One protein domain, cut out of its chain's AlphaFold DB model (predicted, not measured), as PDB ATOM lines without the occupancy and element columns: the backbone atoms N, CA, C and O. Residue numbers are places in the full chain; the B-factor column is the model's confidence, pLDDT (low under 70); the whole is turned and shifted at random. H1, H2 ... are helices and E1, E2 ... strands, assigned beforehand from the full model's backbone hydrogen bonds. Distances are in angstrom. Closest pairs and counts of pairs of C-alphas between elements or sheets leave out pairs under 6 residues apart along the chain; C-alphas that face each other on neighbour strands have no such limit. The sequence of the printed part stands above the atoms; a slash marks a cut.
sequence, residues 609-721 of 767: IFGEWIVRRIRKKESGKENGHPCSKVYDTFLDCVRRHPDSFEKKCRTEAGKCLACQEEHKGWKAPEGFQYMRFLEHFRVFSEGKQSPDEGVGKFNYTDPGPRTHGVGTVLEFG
ATOM      1  N   ILE A 609       9.283  10.007 -13.794       72.62
ATOM      2  CA  ILE A 609       9.974  10.912 -14.722       72.62
ATOM      3  C   ILE A 609      10.346  10.231 -16.049       72.62
ATOM      4  O   ILE A 609      10.261  10.855 -17.106       72.62
ATOM      5  N   PHE A 610      10.673   8.933 -16.028       76.69
ATOM      6  CA  PHE A 610      10.939   8.171 -17.248       76.69
ATOM      7  C   PHE A 610       9.669   7.959 -18.070       76.69
ATOM      8  O   PHE A 610       9.719   8.057 -19.295       76.69
ATOM      9  N   GLY A 611       8.520   7.749 -17.420       79.12
ATOM     10  CA  GLY A 611       7.220   7.702 -18.093       79.12
ATOM     11  C   GLY A 611       6.901   8.993 -18.819       79.12
ATOM     12  O   GLY A 611       6.582   8.974 -20.005       79.12
ATOM     13  N   GLU A 612       7.074  10.127 -18.141       75.50
ATOM     14  CA  GLU A 612       6.880  11.438 -18.760       75.50
ATOM     15  C   GLU A 612       7.804  11.641 -19.968       75.50
ATOM     16  O   GLU A 612       7.375  12.162 -21.001       75.50
ATOM     17  N   TRP A 613       9.063  11.201 -19.881       78.56
ATOM     18  CA  TRP A 613      10.011  11.274 -20.994       78.56
ATOM     19  C   TRP A 613       9.604  10.381 -22.169       78.56
ATOM     20  O   TRP A 613       9.686  10.819 -23.321       78.56
ATOM     21  N   ILE A 614       9.131   9.161 -21.896       78.00
ATOM     22  CA  ILE A 614       8.620   8.226 -22.906       78.00
ATOM     23  C   ILE A 614       7.404   8.832 -23.608       78.00
ATOM     24  O   ILE A 614       7.402   8.941 -24.834       78.00
ATOM     25  N   VAL A 615       6.413   9.314 -22.852       79.38
ATOM     26  CA  VAL A 615       5.207   9.948 -23.406       79.38
ATOM     27  C   VAL A 615       5.560  11.186 -24.221       79.38
ATOM     28  O   VAL A 615       5.038  11.373 -25.320       79.38
ATOM     29  N   ARG A 616       6.489  12.019 -23.740       73.94
ATOM     30  CA  ARG A 616       6.965  13.198 -24.474       73.94
ATOM     31  C   ARG A 616       7.640  12.808 -25.789       73.94
ATOM     32  O   ARG A 616       7.404  13.458 -26.805       73.94
ATOM     33  N   ARG A 617       8.454  11.748 -25.797       76.19
ATOM     34  CA  ARG A 617       9.125  11.252 -27.008       76.19
ATOM     35  C   ARG A 617       8.130  10.647 -28.001       76.19
ATOM     36  O   ARG A 617       8.258  10.919 -29.191       76.19
ATOM     37  N   ILE A 618       7.131   9.899 -27.525       76.25
ATOM     38  CA  ILE A 618       6.030   9.375 -28.348       76.25
ATOM     39  C   ILE A 618       5.270  10.537 -28.989       76.25
ATOM     40  O   ILE A 618       5.184  10.596 -30.210       76.25
ATOM     41  N   ARG A 619       4.851  11.533 -28.201       72.19
ATOM     42  CA  ARG A 619       4.161  12.730 -28.714       72.19
ATOM     43  C   ARG A 619       5.000  13.509 -29.726       72.19
ATOM     44  O   ARG A 619       4.468  13.957 -30.733       72.19
ATOM     45  N   LYS A 620       6.312  13.643 -29.486       69.88
ATOM     46  CA  LYS A 620       7.248  14.292 -30.422       69.88
ATOM     47  C   LYS A 620       7.382  13.515 -31.738       69.88
ATOM     48  O   LYS A 620       7.550  14.127 -32.786       69.88
ATOM     49  N   LYS A 621       7.316  12.181 -31.685       72.75
ATOM     50  CA  LYS A 621       7.366  11.307 -32.864       72.75
ATOM     51  C   LYS A 621       6.043  11.327 -33.639       72.75
ATOM     52  O   LYS A 621       6.064  11.386 -34.861       72.75
ATOM     53  N   GLU A 622       4.912  11.318 -32.938       72.25
ATOM     54  CA  GLU A 622       3.567  11.333 -33.529       72.25
ATOM     55  C   GLU A 622       3.206  12.669 -34.173       72.25
ATOM     56  O   GLU A 622       2.535  12.694 -35.202       72.25
ATOM     57  N   SER A 623       3.660  13.790 -33.607       66.19
ATOM     58  CA  SER A 623       3.345  15.109 -34.157       66.19
ATOM     59  C   SER A 623       4.036  15.390 -35.496       66.19
ATOM     60  O   SER A 623       3.640  16.335 -36.181       66.19
ATOM     61  N   GLY A 624       5.071  14.620 -35.869       62.50
ATOM     62  CA  GLY A 624       5.796  14.729 -37.145       62.50
ATOM     63  C   GLY A 624       6.434  16.098 -37.425       62.50
ATOM     64  O   GLY A 624       6.981  16.319 -38.502       62.50
ATOM     65  N   LYS A 625       6.362  17.035 -36.474       57.38
ATOM     66  CA  LYS A 625       6.868  18.404 -36.564       57.38
ATOM     67  C   LYS A 625       7.793  18.625 -35.377       57.38
ATOM     68  O   LYS A 625       7.336  18.761 -34.244       57.38
ATOM     69  N   GLU A 626       9.098  18.665 -35.639       53.84
ATOM     70  CA  GLU A 626      10.119  18.916 -34.609       53.84
ATOM     71  C   GLU A 626       9.994  20.305 -33.965       53.84
ATOM     72  O   GLU A 626      10.463  20.515 -32.846       53.84
ATOM     73  N   ASN A 627       9.280  21.223 -34.620       60.91
ATOM     74  CA  ASN A 627       8.952  22.539 -34.095       60.91
ATOM     75  C   ASN A 627       7.605  22.479 -33.367       60.91
ATOM     76  O   ASN A 627       6.556  22.784 -33.939       60.91
ATOM     77  N   GLY A 628       7.631  22.043 -32.105       71.69
ATOM     78  CA  GLY A 628       6.477  22.163 -31.214       71.69
ATOM     79  C   GLY A 628       5.988  23.614 -31.155       71.69
ATOM     80  O   GLY A 628       6.784  24.547 -31.257       71.69
ATOM     81  N   HIS A 629       4.677  23.809 -31.002       84.31
ATOM     82  CA  HIS A 629       4.094  25.144 -30.867       84.31
ATOM     83  C   HIS A 629       4.800  25.914 -29.731       84.31
ATOM     84  O   HIS A 629       5.035  25.309 -28.677       84.31
ATOM     85  N   PRO A 630       5.135  27.210 -29.891       87.94
ATOM     86  CA  PRO A 630       5.905  27.970 -28.901       87.94
ATOM     87  C   PRO A 630       5.311  27.884 -27.489       87.94
ATOM     88  O   PRO A 630       6.052  27.709 -26.520       87.94
ATOM     89  N   CYS A 631       3.979  27.860 -27.366       89.75
ATOM     90  CA  CYS A 631       3.319  27.726 -26.064       89.75
ATOM     91  C   CYS A 631       3.558  26.388 -25.359       89.75
ATOM     92  O   CYS A 631       3.516  26.354 -24.135       89.75
ATOM     93  N   SER A 632       3.893  25.309 -26.075       84.62
ATOM     94  CA  SER A 632       4.299  24.051 -25.436       84.62
ATOM     95  C   SER A 632       5.611  24.216 -24.668       84.62
ATOM     96  O   SER A 632       5.746  23.691 -23.570       84.62
ATOM     97  N   LYS A 633       6.572  24.976 -25.212       87.75
ATOM     98  CA  LYS A 633       7.873  25.210 -24.569       87.75
ATOM     99  C   LYS A 633       7.753  26.146 -23.363       87.75
ATOM    100  O   LYS A 633       8.410  25.937 -22.344       87.75
ATOM    101  N   VAL A 634       6.911  27.173 -23.475       91.81
ATOM    102  CA  VAL A 634       6.634  28.095 -22.362       91.81
ATOM    103  C   VAL A 634       5.886  27.365 -21.240       91.81
ATOM    104  O   VAL A 634       6.247  27.507 -20.075       91.81
ATOM    105  N   TYR A 635       4.924  26.507 -21.589       90.50
ATOM    106  CA  TYR A 635       4.228  25.652 -20.630       90.50
ATOM    107  C   TYR A 635       5.173  24.668 -19.924       90.50
ATOM    108  O   TYR A 635       5.117  24.535 -18.704       90.50
ATOM    109  N   ASP A 636       6.104  24.049 -20.655       83.25
ATOM    110  CA  ASP A 636       7.133  23.179 -20.072       83.25
ATOM    111  C   ASP A 636       8.015  23.925 -19.058       83.25
ATOM    112  O   ASP A 636       8.303  23.411 -17.978       83.25
ATOM    113  N   THR A 637       8.387  25.168 -19.374       89.06
ATOM    114  CA  THR A 637       9.187  26.022 -18.480       89.06
ATOM    115  C   THR A 637       8.417  26.363 -17.199       89.06
ATOM    116  O   THR A 637       8.986  26.360 -16.104       89.06
ATOM    117  N   PHE A 638       7.107  26.598 -17.315       93.69
ATOM    118  CA  PHE A 638       6.226  26.792 -16.167       93.69
ATOM    119  C   PHE A 638       6.110  25.523 -15.308       93.69
ATOM    120  O   PHE A 638       6.287  25.606 -14.092       93.69
ATOM    121  N   LEU A 639       5.892  24.349 -15.912       85.69
ATOM    122  CA  LEU A 639       5.829  23.078 -15.181       85.69
ATOM    123  C   LEU A 639       7.134  22.772 -14.437       85.69
ATOM    124  O   LEU A 639       7.098  22.362 -13.277       85.69
ATOM    125  N   ASP A 640       8.283  23.019 -15.065       83.25
ATOM    126  CA  ASP A 640       9.583  22.850 -14.417       83.25
ATOM    127  C   ASP A 640       9.758  23.808 -13.229       83.25
ATOM    128  O   ASP A 640      10.303  23.414 -12.197       83.25
ATOM    129  N   CYS A 641       9.248  25.042 -13.320       92.75
ATOM    130  CA  CYS A 641       9.221  25.958 -12.180       92.75
ATOM    131  C   CYS A 641       8.352  25.416 -11.034       92.75
ATOM    132  O   CYS A 641       8.807  25.380  -9.889       92.75
ATOM    133  N   VAL A 642       7.128  24.957 -11.332       89.25
ATOM    134  CA  VAL A 642       6.197  24.412 -10.325       89.25
ATOM    135  C   VAL A 642       6.813  23.204  -9.619       89.25
ATOM    136  O   VAL A 642       6.753  23.111  -8.395       89.25
ATOM    137  N   ARG A 643       7.487  22.322 -10.365       83.25
ATOM    138  CA  ARG A 643       8.186  21.154  -9.808       83.25
ATOM    139  C   ARG A 643       9.370  21.528  -8.922       83.25
ATOM    140  O   ARG A 643       9.581  20.877  -7.905       83.25
ATOM    141  N   ARG A 644      10.130  22.574  -9.270       87.25
ATOM    142  CA  ARG A 644      11.232  23.082  -8.429       87.25
ATOM    143  C   ARG A 644      10.740  23.778  -7.161       87.25
ATOM    144  O   ARG A 644      11.482  23.863  -6.183       87.25
ATOM    145  N   HIS A 645       9.523  24.319  -7.174       92.00
ATOM    146  CA  HIS A 645       8.985  25.133  -6.085       92.00
ATOM    147  C   HIS A 645       7.570  24.702  -5.666       92.00
ATOM    148  O   HIS A 645       6.675  25.547  -5.634       92.00
ATOM    149  N   PRO A 646       7.351  23.431  -5.281       85.12
ATOM    150  CA  PRO A 646       6.010  22.895  -5.041       85.12
ATOM    151  C   PRO A 646       5.261  23.622  -3.915       85.12
ATOM    152  O   PRO A 646       4.056  23.803  -4.007       85.12
ATOM    153  N   ASP A 647       5.973  24.109  -2.894       88.69
ATOM    154  CA  ASP A 647       5.361  24.779  -1.736       88.69
ATOM    155  C   ASP A 647       5.272  26.309  -1.896       88.69
ATOM    156  O   ASP A 647       4.768  27.012  -1.025       88.69
ATOM    157  N   SER A 648       5.814  26.866  -2.986       94.06
ATOM    158  CA  SER A 648       5.879  28.324  -3.198       94.06
ATOM    159  C   SER A 648       5.649  28.756  -4.648       94.06
ATOM    160  O   SER A 648       6.005  29.879  -5.022       94.06
ATOM    161  N   PHE A 649       5.046  27.892  -5.470       93.19
ATOM    162  CA  PHE A 649       4.861  28.134  -6.903       93.19
ATOM    163  C   PHE A 649       4.003  29.375  -7.175       93.19
ATOM    164  O   PHE A 649       4.301  30.117  -8.107       93.19
ATOM    165  N   GLU A 650       3.019  29.673  -6.323       91.69
ATOM    166  CA  GLU A 650       2.180  30.874  -6.443       91.69
ATOM    167  C   GLU A 650       3.002  32.171  -6.446       91.69
ATOM    168  O   GLU A 650       2.707  33.103  -7.193       91.69
ATOM    169  N   LYS A 651       4.073  32.226  -5.642       95.38
ATOM    170  CA  LYS A 651       4.957  33.398  -5.552       95.38
ATOM    171  C   LYS A 651       6.112  33.317  -6.546       95.38
ATOM    172  O   LYS A 651       6.391  34.291  -7.237       95.38
ATOM    173  N   LYS A 652       6.789  32.164  -6.626       92.88
ATOM    174  CA  LYS A 652       8.034  32.003  -7.401       92.88
ATOM    175  C   LYS A 652       7.810  31.747  -8.891       92.88
ATOM    176  O   LYS A 652       8.654  32.132  -9.691       92.88
ATOM    177  N   CYS A 653       6.684  31.148  -9.274       96.38
ATOM    178  CA  CYS A 653       6.388  30.790 -10.666       96.38
ATOM    179  C   CYS A 653       5.388  31.729 -11.341       96.38
ATOM    180  O   CYS A 653       5.000  31.485 -12.482       96.38
ATOM    181  N   ARG A 654       5.016  32.833 -10.681       97.19
ATOM    182  CA  ARG A 654       4.085  33.837 -11.214       97.19
ATOM    183  C   ARG A 654       4.530  34.393 -12.570       97.19
ATOM    184  O   ARG A 654       3.702  34.557 -13.461       97.19
ATOM    185  N   THR A 655       5.827  34.635 -12.753       96.38
ATOM    186  CA  THR A 655       6.382  35.157 -14.012       96.38
ATOM    187  C   THR A 655       6.275  34.147 -15.155       96.38
ATOM    188  O   THR A 655       5.878  34.512 -16.258       96.38
ATOM    189  N   GLU A 656       6.584  32.873 -14.904       96.25
ATOM    190  CA  GLU A 656       6.481  31.819 -15.925       96.25
ATOM    191  C   GLU A 656       5.018  31.487 -16.252       96.25
ATOM    192  O   GLU A 656       4.675  31.297 -17.418       96.25
ATOM    193  N   ALA A 657       4.132  31.524 -15.251       95.50
ATOM    194  CA  ALA A 657       2.688  31.434 -15.457       95.50
ATOM    195  C   ALA A 657       2.179  32.580 -16.347       95.50
ATOM    196  O   ALA A 657       1.448  32.339 -17.305       95.50
ATOM    197  N   GLY A 658       2.621  33.815 -16.081       96.44
ATOM    198  CA  GLY A 658       2.281  34.989 -16.887       96.44
ATOM    199  C   GLY A 658       2.732  34.860 -18.344       96.44
ATOM    200  O   GLY A 658       1.948  35.125 -19.248       96.44
ATOM    201  N   LYS A 659       3.954  34.369 -18.591       96.06
ATOM    202  CA  LYS A 659       4.438  34.079 -19.955       96.06
ATOM    203  C   LYS A 659       3.597  33.008 -20.648       96.06
ATOM    204  O   LYS A 659       3.329  33.119 -21.843       96.06
ATOM    205  N   CYS A 660       3.186  31.970 -19.918       94.75
ATOM    206  CA  CYS A 660       2.346  30.909 -20.464       94.75
ATOM    207  C   CYS A 660       0.964  31.437 -20.869       94.75
ATOM    208  O   CYS A 660       0.501  31.131 -21.967       94.75
ATOM    209  N   LEU A 661       0.335  32.254 -20.018       95.25
ATOM    210  CA  LEU A 661      -0.954  32.884 -20.307       95.25
ATOM    211  C   LEU A 661      -0.854  33.864 -21.479       95.25
ATOM    212  O   LEU A 661      -1.658  33.773 -22.400       95.25
ATOM    213  N   ALA A 662       0.178  34.711 -21.510       96.69
ATOM    214  CA  ALA A 662       0.420  35.630 -22.622       96.69
ATOM    215  C   ALA A 662       0.582  34.883 -23.958       96.69
ATOM    216  O   ALA A 662      -0.016  35.266 -24.958       96.69
ATOM    217  N   CYS A 663       1.315  33.762 -23.967       95.56
ATOM    218  CA  CYS A 663       1.432  32.922 -25.160       95.56
ATOM    219  C   CYS A 663       0.076  32.333 -25.581       95.56
ATOM    220  O   CYS A 663      -0.261  32.315 -26.761       95.56
ATOM    221  N   GLN A 664      -0.733  31.850 -24.633       92.50
ATOM    222  CA  GLN A 664      -2.064  31.318 -24.947       92.50
ATOM    223  C   GLN A 664      -3.015  32.401 -25.477       92.50
ATOM    224  O   GLN A 664      -3.803  32.128 -26.382       92.50
ATOM    225  N   GLU A 665      -2.919  33.630 -24.967       95.62
ATOM    226  CA  GLU A 665      -3.681  34.777 -25.465       95.62
ATOM    227  C   GLU A 665      -3.244  35.230 -26.860       95.62
ATOM    228  O   GLU A 665      -4.093  35.630 -27.654       95.62
ATOM    229  N   GLU A 666      -1.954  35.145 -27.184       96.81
ATOM    230  CA  GLU A 666      -1.436  35.417 -28.530       96.81
ATOM    231  C   GLU A 666      -1.884  34.334 -29.531       96.81
ATOM    232  O   GLU A 666      -2.108  34.599 -30.712       96.81
ATOM    233  N   HIS A 667      -2.108  33.113 -29.039       94.44
ATOM    234  CA  HIS A 667      -2.435  31.940 -29.843       94.44
ATOM    235  C   HIS A 667      -3.799  31.322 -29.481       94.44
ATOM    236  O   HIS A 667      -3.903  30.111 -29.285       94.44
ATOM    237  N   LYS A 668      -4.873  32.129 -29.460       90.62
ATOM    238  CA  LYS A 668      -6.237  31.727 -29.024       90.62
ATOM    239  C   LYS A 668      -6.850  30.516 -29.749       90.62
ATOM    240  O   LYS A 668      -7.783  29.907 -29.236       90.62
ATOM    241  N   GLY A 669      -6.356  30.167 -30.937       84.56
ATOM    242  CA  GLY A 669      -6.798  28.989 -31.699       84.56
ATOM    243  C   GLY A 669      -6.032  27.703 -31.376       84.56
ATOM    244  O   GLY A 669      -6.420  26.623 -31.823       84.56
ATOM    245  N   TRP A 670      -4.937  27.796 -30.621       85.44
ATOM    246  CA  TRP A 670      -4.130  26.640 -30.271       85.44
ATOM    247  C   TRP A 670      -4.717  25.939 -29.050       85.44
ATOM    248  O   TRP A 670      -4.637  26.422 -27.922       85.44
ATOM    249  N   LYS A 671      -5.278  24.753 -29.275       76.06
ATOM    250  CA  LYS A 671      -5.514  23.779 -28.211       76.06
ATOM    251  C   LYS A 671      -4.345  22.809 -28.201       76.06
ATOM    252  O   LYS A 671      -3.907  22.359 -29.263       76.06
ATOM    253  N   ALA A 672      -3.845  22.477 -27.011       71.56
ATOM    254  CA  ALA A 672      -2.949  21.338 -26.882       71.56
ATOM    255  C   ALA A 672      -3.657  20.136 -27.529       71.56
ATOM    256  O   ALA A 672      -4.833  19.919 -27.222       71.56
ATOM    257  N   PRO A 673      -3.013  19.412 -28.461       67.38
ATOM    258  CA  PRO A 673      -3.645  18.253 -29.070       67.38
ATOM    259  C   PRO A 673      -4.115  17.336 -27.942       67.38
ATOM    260  O   PRO A 673      -3.356  17.113 -26.991       67.38
ATOM    261  N   GLU A 674      -5.358  16.854 -28.027       61.84
ATOM    262  CA  GLU A 674      -5.896  15.810 -27.153       61.84
ATOM    263  C   GLU A 674      -5.073  14.543 -27.390       61.84
ATOM    264  O   GLU A 674      -5.431  13.647 -28.147       61.84
ATOM    265  N   GLY A 675      -3.870  14.519 -26.825       57.03
ATOM    266  CA  GLY A 675      -3.007  13.369 -26.888       57.03
ATOM    267  C   GLY A 675      -3.707  12.254 -26.141       57.03
ATOM    268  O   GLY A 675      -4.223  12.480 -25.041       57.03
ATOM    269  N   PHE A 676      -3.660  11.051 -26.708       57.12
ATOM    270  CA  PHE A 676      -3.908   9.828 -25.962       57.12
ATOM    271  C   PHE A 676      -3.306   9.970 -24.560       57.12
ATOM    272  O   PHE A 676      -2.195  10.498 -24.378       57.12
ATOM    273  N   GLN A 677      -4.076   9.566 -23.550       71.44
ATOM    274  CA  GLN A 677      -3.674   9.650 -22.152       71.44
ATOM    275  C   GLN A 677      -2.623   8.565 -21.866       71.44
ATOM    276  O   GLN A 677      -2.826   7.695 -21.033       71.44
ATOM    277  N   TYR A 678      -1.489   8.604 -22.574       76.50
ATOM    278  CA  TYR A 678      -0.395   7.648 -22.456       76.50
ATOM    279  C   TYR A 678       0.109   7.547 -21.016       76.50
ATOM    280  O   TYR A 678       0.498   6.472 -20.587       76.50
ATOM    281  N   MET A 679       0.029   8.638 -20.246       74.31
ATOM    282  CA  MET A 679       0.300   8.593 -18.809       74.31
ATOM    283  C   MET A 679      -0.710   7.724 -18.057       74.31
ATOM    284  O   MET A 679      -0.281   6.816 -17.361       74.31
ATOM    285  N   ARG A 680      -2.021   7.891 -18.275       70.81
ATOM    286  CA  ARG A 680      -3.038   6.997 -17.687       70.81
ATOM    287  C   ARG A 680      -2.893   5.553 -18.149       70.81
ATOM    288  O   ARG A 680      -3.163   4.642 -17.379       70.81
ATOM    289  N   PHE A 681      -2.460   5.336 -19.389       75.62
ATOM    290  CA  PHE A 681      -2.156   3.997 -19.883       75.62
ATOM    291  C   PHE A 681      -0.981   3.386 -19.106       75.62
ATOM    292  O   PHE A 681      -1.112   2.292 -18.579       75.62
ATOM    293  N   LEU A 682       0.134   4.106 -18.946       79.75
ATOM    294  CA  LEU A 682       1.282   3.647 -18.149       79.75
ATOM    295  C   LEU A 682       0.941   3.486 -16.652       79.75
ATOM    296  O   LEU A 682       1.421   2.560 -16.004       79.75
ATOM    297  N   GLU A 683       0.069   4.330 -16.105       73.81
ATOM    298  CA  GLU A 683      -0.455   4.200 -14.739       73.81
ATOM    299  C   GLU A 683      -1.345   2.957 -14.586       73.81
ATOM    300  O   GLU A 683      -1.280   2.273 -13.565       73.81
ATOM    301  N   HIS A 684      -2.130   2.612 -15.611       76.94
ATOM    302  CA  HIS A 684      -2.970   1.413 -15.608       76.94
ATOM    303  C   HIS A 684      -2.142   0.128 -15.488       76.94
ATOM    304  O   HIS A 684      -2.536  -0.786 -14.768       76.94
ATOM    305  N   PHE A 685      -0.962   0.083 -16.113       77.44
ATOM    306  CA  PHE A 685      -0.036  -1.050 -16.003       77.44
ATOM    307  C   PHE A 685       0.850  -1.015 -14.748       77.44
ATOM    308  O   PHE A 685       1.735  -1.860 -14.621       77.44
ATOM    309  N   ARG A 686       0.643  -0.056 -13.827       79.31
ATOM    310  CA  ARG A 686       1.468   0.145 -12.617       79.31
ATOM    311  C   ARG A 686       2.973   0.120 -12.918       79.31
ATOM    312  O   ARG A 686       3.761  -0.433 -12.154       79.31
ATOM    313  N   VAL A 687       3.387   0.698 -14.051       80.50
ATOM    314  CA  VAL A 687       4.797   0.617 -14.473       80.50
ATOM    315  C   VAL A 687       5.706   1.565 -13.685       80.50
ATOM    316  O   VAL A 687       6.929   1.479 -13.770       80.50
ATOM    317  N   PHE A 688       5.124   2.460 -12.881       81.50
ATOM    318  CA  PHE A 688       5.887   3.363 -12.026       81.50
ATOM    319  C   PHE A 688       6.137   2.780 -10.642       81.50
ATOM    320  O   PHE A 688       5.249   2.156 -10.065       81.50
ATOM    321  N   SER A 689       7.332   3.022 -10.103       75.50
ATOM    322  CA  SER A 689       7.662   2.655  -8.726       75.50
ATOM    323  C   SER A 689       6.753   3.381  -7.735       75.50
ATOM    324  O   SER A 689       6.597   4.603  -7.789       75.50
ATOM    325  N   GLU A 690       6.153   2.620  -6.821       66.81
ATOM    326  CA  GLU A 690       5.463   3.159  -5.652       66.81
ATOM    327  C   GLU A 690       6.518   3.737  -4.707       66.81
ATOM    328  O   GLU A 690       7.279   3.015  -4.065       66.81
ATOM    329  N   GLY A 691       6.618   5.065  -4.684       63.81
ATOM    330  CA  GLY A 691       7.631   5.786  -3.918       63.81
ATOM    331  C   GLY A 691       8.887   6.194  -4.703       63.81
ATOM    332  O   GLY A 691       9.049   5.890  -5.882       63.81
ATOM    333  N   LYS A 692       9.733   6.968  -4.003       57.69
ATOM    334  CA  LYS A 692      11.039   7.549  -4.381       57.69
ATOM    335  C   LYS A 692      11.175   8.056  -5.832       57.69
ATOM    336  O   LYS A 692      11.478   7.304  -6.751       57.69
ATOM    337  N   GLN A 693      11.058   9.375  -6.028       53.31
ATOM    338  CA  GLN A 693      11.436  10.031  -7.296       53.31
ATOM    339  C   GLN A 693      12.965  10.116  -7.495       53.31
ATOM    340  O   GLN A 693      13.426  10.292  -8.621       53.31
ATOM    341  N   SER A 694      13.744   9.941  -6.422       51.56
ATOM    342  CA  SER A 694      15.202   9.809  -6.416       51.56
ATOM    343  C   SER A 694      15.635   8.833  -5.304       51.56
ATOM    344  O   SER A 694      14.869   8.618  -4.360       51.56
ATOM    345  N   PRO A 695      16.837   8.230  -5.376       48.12
ATOM    346  CA  PRO A 695      17.347   7.333  -4.331       48.12
ATOM    347  C   PRO A 695      17.399   7.963  -2.923       48.12
ATOM    348  O   PRO A 695      17.217   7.241  -1.931       48.12
ATOM    349  N   ASP A 696      17.559   9.292  -2.855       50.03
ATOM    350  CA  ASP A 696      17.961  10.046  -1.657       50.03
ATOM    351  C   ASP A 696      16.815  10.753  -0.908       50.03
ATOM    352  O   ASP A 696      17.022  11.263   0.192       50.03
ATOM    353  N   GLU A 697      15.592  10.780  -1.442       46.75
ATOM    354  CA  GLU A 697      14.448  11.413  -0.770       46.75
ATOM    355  C   GLU A 697      13.567  10.381  -0.034       46.75
ATOM    356  O   GLU A 697      13.401   9.242  -0.475       46.75
ATOM    357  N   GLY A 698      13.034  10.769   1.134       52.66
ATOM    358  CA  GLY A 698      12.231   9.926   2.034       52.66
ATOM    359  C   GLY A 698      10.877   9.447   1.473       52.66
ATOM    360  O   GLY A 698      10.636   9.462   0.269       52.66
ATOM    361  N   VAL A 699       9.990   8.980   2.368       46.72
ATOM    362  CA  VAL A 699       8.699   8.322   2.051       46.72
ATOM    363  C   VAL A 699       7.929   9.086   0.960       46.72
ATOM    364  O   VAL A 699       7.589  10.258   1.126       46.72
ATOM    365  N   GLY A 700       7.709   8.432  -0.186       51.97
ATOM    366  CA  GLY A 700       7.209   9.066  -1.409       51.97
ATOM    367  C   GLY A 700       5.748   9.530  -1.342       51.97
ATOM    368  O   GLY A 700       4.974   9.103  -0.493       51.97
ATOM    369  N   LYS A 701       5.367  10.426  -2.266       54.25
ATOM    370  CA  LYS A 701       4.064  11.124  -2.296       54.25
ATOM    371  C   LYS A 701       2.901  10.347  -2.947       54.25
ATOM    372  O   LYS A 701       1.780  10.853  -2.921       54.25
ATOM    373  N   PHE A 702       3.137   9.171  -3.536       55.88
ATOM    374  CA  PHE A 702       2.148   8.450  -4.353       55.88
ATOM    375  C   PHE A 702       2.047   6.977  -3.948       55.88
ATOM    376  O   PHE A 702       3.065   6.288  -3.940       55.88
ATOM    377  N   ASN A 703       0.822   6.510  -3.688       61.22
ATOM    378  CA  ASN A 703       0.486   5.105  -3.449       61.22
ATOM    379  C   ASN A 703      -0.604   4.695  -4.449       61.22
ATOM    380  O   ASN A 703      -1.596   5.417  -4.586       61.22
ATOM    381  N   TYR A 704      -0.454   3.559  -5.138       65.19
ATOM    382  CA  TYR A 704      -1.583   2.987  -5.874       65.19
ATOM    383  C   TYR A 704      -2.520   2.320  -4.870       65.19
ATOM    384  O   TYR A 704      -2.090   1.551  -4.015       65.19
ATOM    385  N   THR A 705      -3.813   2.602  -4.970       64.81
ATOM    386  CA  THR A 705      -4.825   1.827  -4.256       64.81
ATOM    387  C   THR A 705      -5.078   0.520  -5.002       64.81
ATOM    388  O   THR A 705      -5.071   0.467  -6.241       64.81
ATOM    389  N   ASP A 706      -5.269  -0.569  -4.259       67.75
ATOM    390  CA  ASP A 706      -5.632  -1.844  -4.867       67.75
ATOM    391  C   ASP A 706      -7.047  -1.789  -5.450       67.75
ATOM    392  O   ASP A 706      -7.956  -1.249  -4.810       67.75
ATOM    393  N   PRO A 707      -7.251  -2.282  -6.691       59.56
ATOM    394  CA  PRO A 707      -8.551  -2.217  -7.330       59.56
ATOM    395  C   PRO A 707      -9.543  -3.075  -6.542       59.56
ATOM    396  O   PRO A 707      -9.423  -4.295  -6.461       59.56
ATOM    397  N   GLY A 708     -10.544  -2.421  -5.957       64.06
ATOM    398  CA  GLY A 708     -11.682  -3.095  -5.359       64.06
ATOM    399  C   GLY A 708     -12.656  -3.609  -6.431       64.06
ATOM    400  O   GLY A 708     -12.626  -3.160  -7.581       64.06
ATOM    401  N   PRO A 709     -13.610  -4.480  -6.060       60.75
ATOM    402  CA  PRO A 709     -14.602  -5.045  -6.985       60.75
ATOM    403  C   PRO A 709     -15.442  -3.999  -7.740       60.75
ATOM    404  O   PRO A 709     -15.996  -4.293  -8.794       60.75
ATOM    405  N   ARG A 710     -15.544  -2.773  -7.206       52.88
ATOM    406  CA  ARG A 710     -16.289  -1.652  -7.803       52.88
ATOM    407  C   ARG A 710     -15.445  -0.729  -8.692       52.88
ATOM    408  O   ARG A 710     -16.020   0.095  -9.391       52.88
ATOM    409  N   THR A 711     -14.114  -0.834  -8.661       56.66
ATOM    410  CA  THR A 711     -13.193   0.037  -9.422       56.66
ATOM    411  C   THR A 711     -12.469  -0.689 -10.560       56.66
ATOM    412  O   THR A 711     -11.730  -0.064 -11.325       56.66
ATOM    413  N   HIS A 712     -12.725  -1.987 -10.741       46.97
ATOM    414  CA  HIS A 712     -12.247  -2.755 -11.890       46.97
ATOM    415  C   HIS A 712     -12.810  -2.177 -13.204       46.97
ATOM    416  O   HIS A 712     -14.012  -2.215 -13.447       46.97
ATOM    417  N   GLY A 713     -11.932  -1.629 -14.051       46.34
ATOM    418  CA  GLY A 713     -12.275  -1.095 -15.379       46.34
ATOM    419  C   GLY A 713     -12.336   0.434 -15.500       46.34
ATOM    420  O   GLY A 713     -12.425   0.937 -16.616       46.34
ATOM    421  N   VAL A 714     -12.221   1.187 -14.398       51.91
ATOM    422  CA  VAL A 714     -12.288   2.670 -14.416       51.91
ATOM    423  C   VAL A 714     -10.896   3.326 -14.558       51.91
ATOM    424  O   VAL A 714     -10.776   4.537 -14.739       51.91
ATOM    425  N   GLY A 715      -9.828   2.522 -14.564       44.12
ATOM    426  CA  GLY A 715      -8.447   2.998 -14.453       44.12
ATOM    427  C   GLY A 715      -8.079   3.275 -12.991       44.12
ATOM    428  O   GLY A 715      -8.913   3.696 -12.193       44.12
ATOM    429  N   THR A 716      -6.837   2.982 -12.615       46.00
ATOM    430  CA  THR A 716      -6.334   3.188 -11.252       46.00
ATOM    431  C   THR A 716      -6.270   4.691 -10.974       46.00
ATOM    432  O   THR A 716      -5.593   5.419 -11.698       46.00
ATOM    433  N   VAL A 717      -6.995   5.179  -9.968       44.09
ATOM    434  CA  VAL A 717      -6.982   6.599  -9.585       44.09
ATOM    435  C   VAL A 717      -5.850   6.824  -8.582       44.09
ATOM    436  O   VAL A 717      -5.807   6.173  -7.542       44.09
ATOM    437  N   LEU A 718      -4.927   7.736  -8.901       43.47
ATOM    438  CA  LEU A 718      -3.900   8.215  -7.973       43.47
ATOM    439  C   LEU A 718      -4.561   9.059  -6.877       43.47
ATOM    440  O   LEU A 718      -5.149  10.101  -7.172       43.47
ATOM    441  N   GLU A 719      -4.429   8.651  -5.616       48.69
ATOM    442  CA  GLU A 719      -4.769   9.502  -4.476       48.69
ATOM    443  C   GLU A 719      -3.500  10.133  -3.898       48.69
ATOM    444  O   GLU A 719      -2.508   9.457  -3.617       48.69
ATOM    445  N   PHE A 720      -3.523  11.453  -3.708       43.75
ATOM    446  CA  PHE A 720      -2.477  12.139  -2.957       43.75
ATOM    447  C   PHE A 720      -2.606  11.736  -1.491       43.75
ATOM    448  O   PHE A 720      -3.648  11.969  -0.875       43.75
ATOM    449  N   GLY A 721      -1.555  11.137  -0.927       45.12
ATOM    450  CA  GLY A 721      -1.573  10.691   0.462       45.12
ATOM    451  C   GLY A 721      -1.976  11.831   1.400       45.12
ATOM    452  O   GLY A 721      -1.260  12.828   1.523       45.12
TER     453      GLY A 721
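What this domain is: This is residues 609 to 721 of the 767 residues of a protein of Polarella glacialis (UniProt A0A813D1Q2). What shape does this model have? Two helices, H2 and H4, pack side by side with the short H3 at one end of the pair; apart from these three, H1 meets H5 at a steep angle, and the long loops after H5, with the small strands E1 and E2, reach out to Pro 709, far from the end of H4. What is it made of? The printed part has 113 residues, mostly helix by class, in the order H1 H2 H3 H4 H5 E1 E2. How large is it? It is loose, with a radius of gyration of the C-alphas of 16.8 A and spans of 47 by 34 by 27 A.

How they stand to each other: What does H1, residues 609 to 622, touch? With residues 611 to 615 alone it touches H5, residues 678 to 684, at a steep tilt of 43 degrees, opposite ways; the closest C-alphas, of Val 615 and Tyr 678, are 6.1 A apart. It is apart from H2, residues 630 to 644. What does H2 touch? It touches H4, residues 654 to 666, at a shallow tilt of 18 degrees, opposite ways, closest at the C-alphas of Phe 638 and Glu 656, 5.0 A. With residues 641 to 642 alone it only just touches H3, residues 649 to 652, with 3 pairs of C-alphas within 8 A, closest at Val 642 and Phe 649, 5.2 A. Do the strands and backbones fit? E1, residues 702 to 704, and E2, residues 718 to 720, meet only at a point. Every O i to N i+4 pair is within hydrogen-bond range in H1, H2, H4 and H5; H3 is too short for one, and its one O i to N i+3 pair is not within range.

Where its parts are: Where does H1 begin? C-alpha 609 is at (9.974, 10.912, -14.722), and H1 is 19.9 A long. How long are the others? H2 measures 21.7 A, H4 18.2 A and H5 9.6 A. Where does E2 end? C-alpha 720 is at (-2.477, 12.139, -2.957).

The domain as a whole: Which links are long? Those from H4 to H5, H5 to E1 and E1 to E2; the printed part has no cut. What is farthest apart? The C-alphas of Glu 666 and Pro 709, at 47.7 A. Where is confidence low? Residues 620, 623 to 627, 673 to 676 and 690 to 721 have pLDDT under 70.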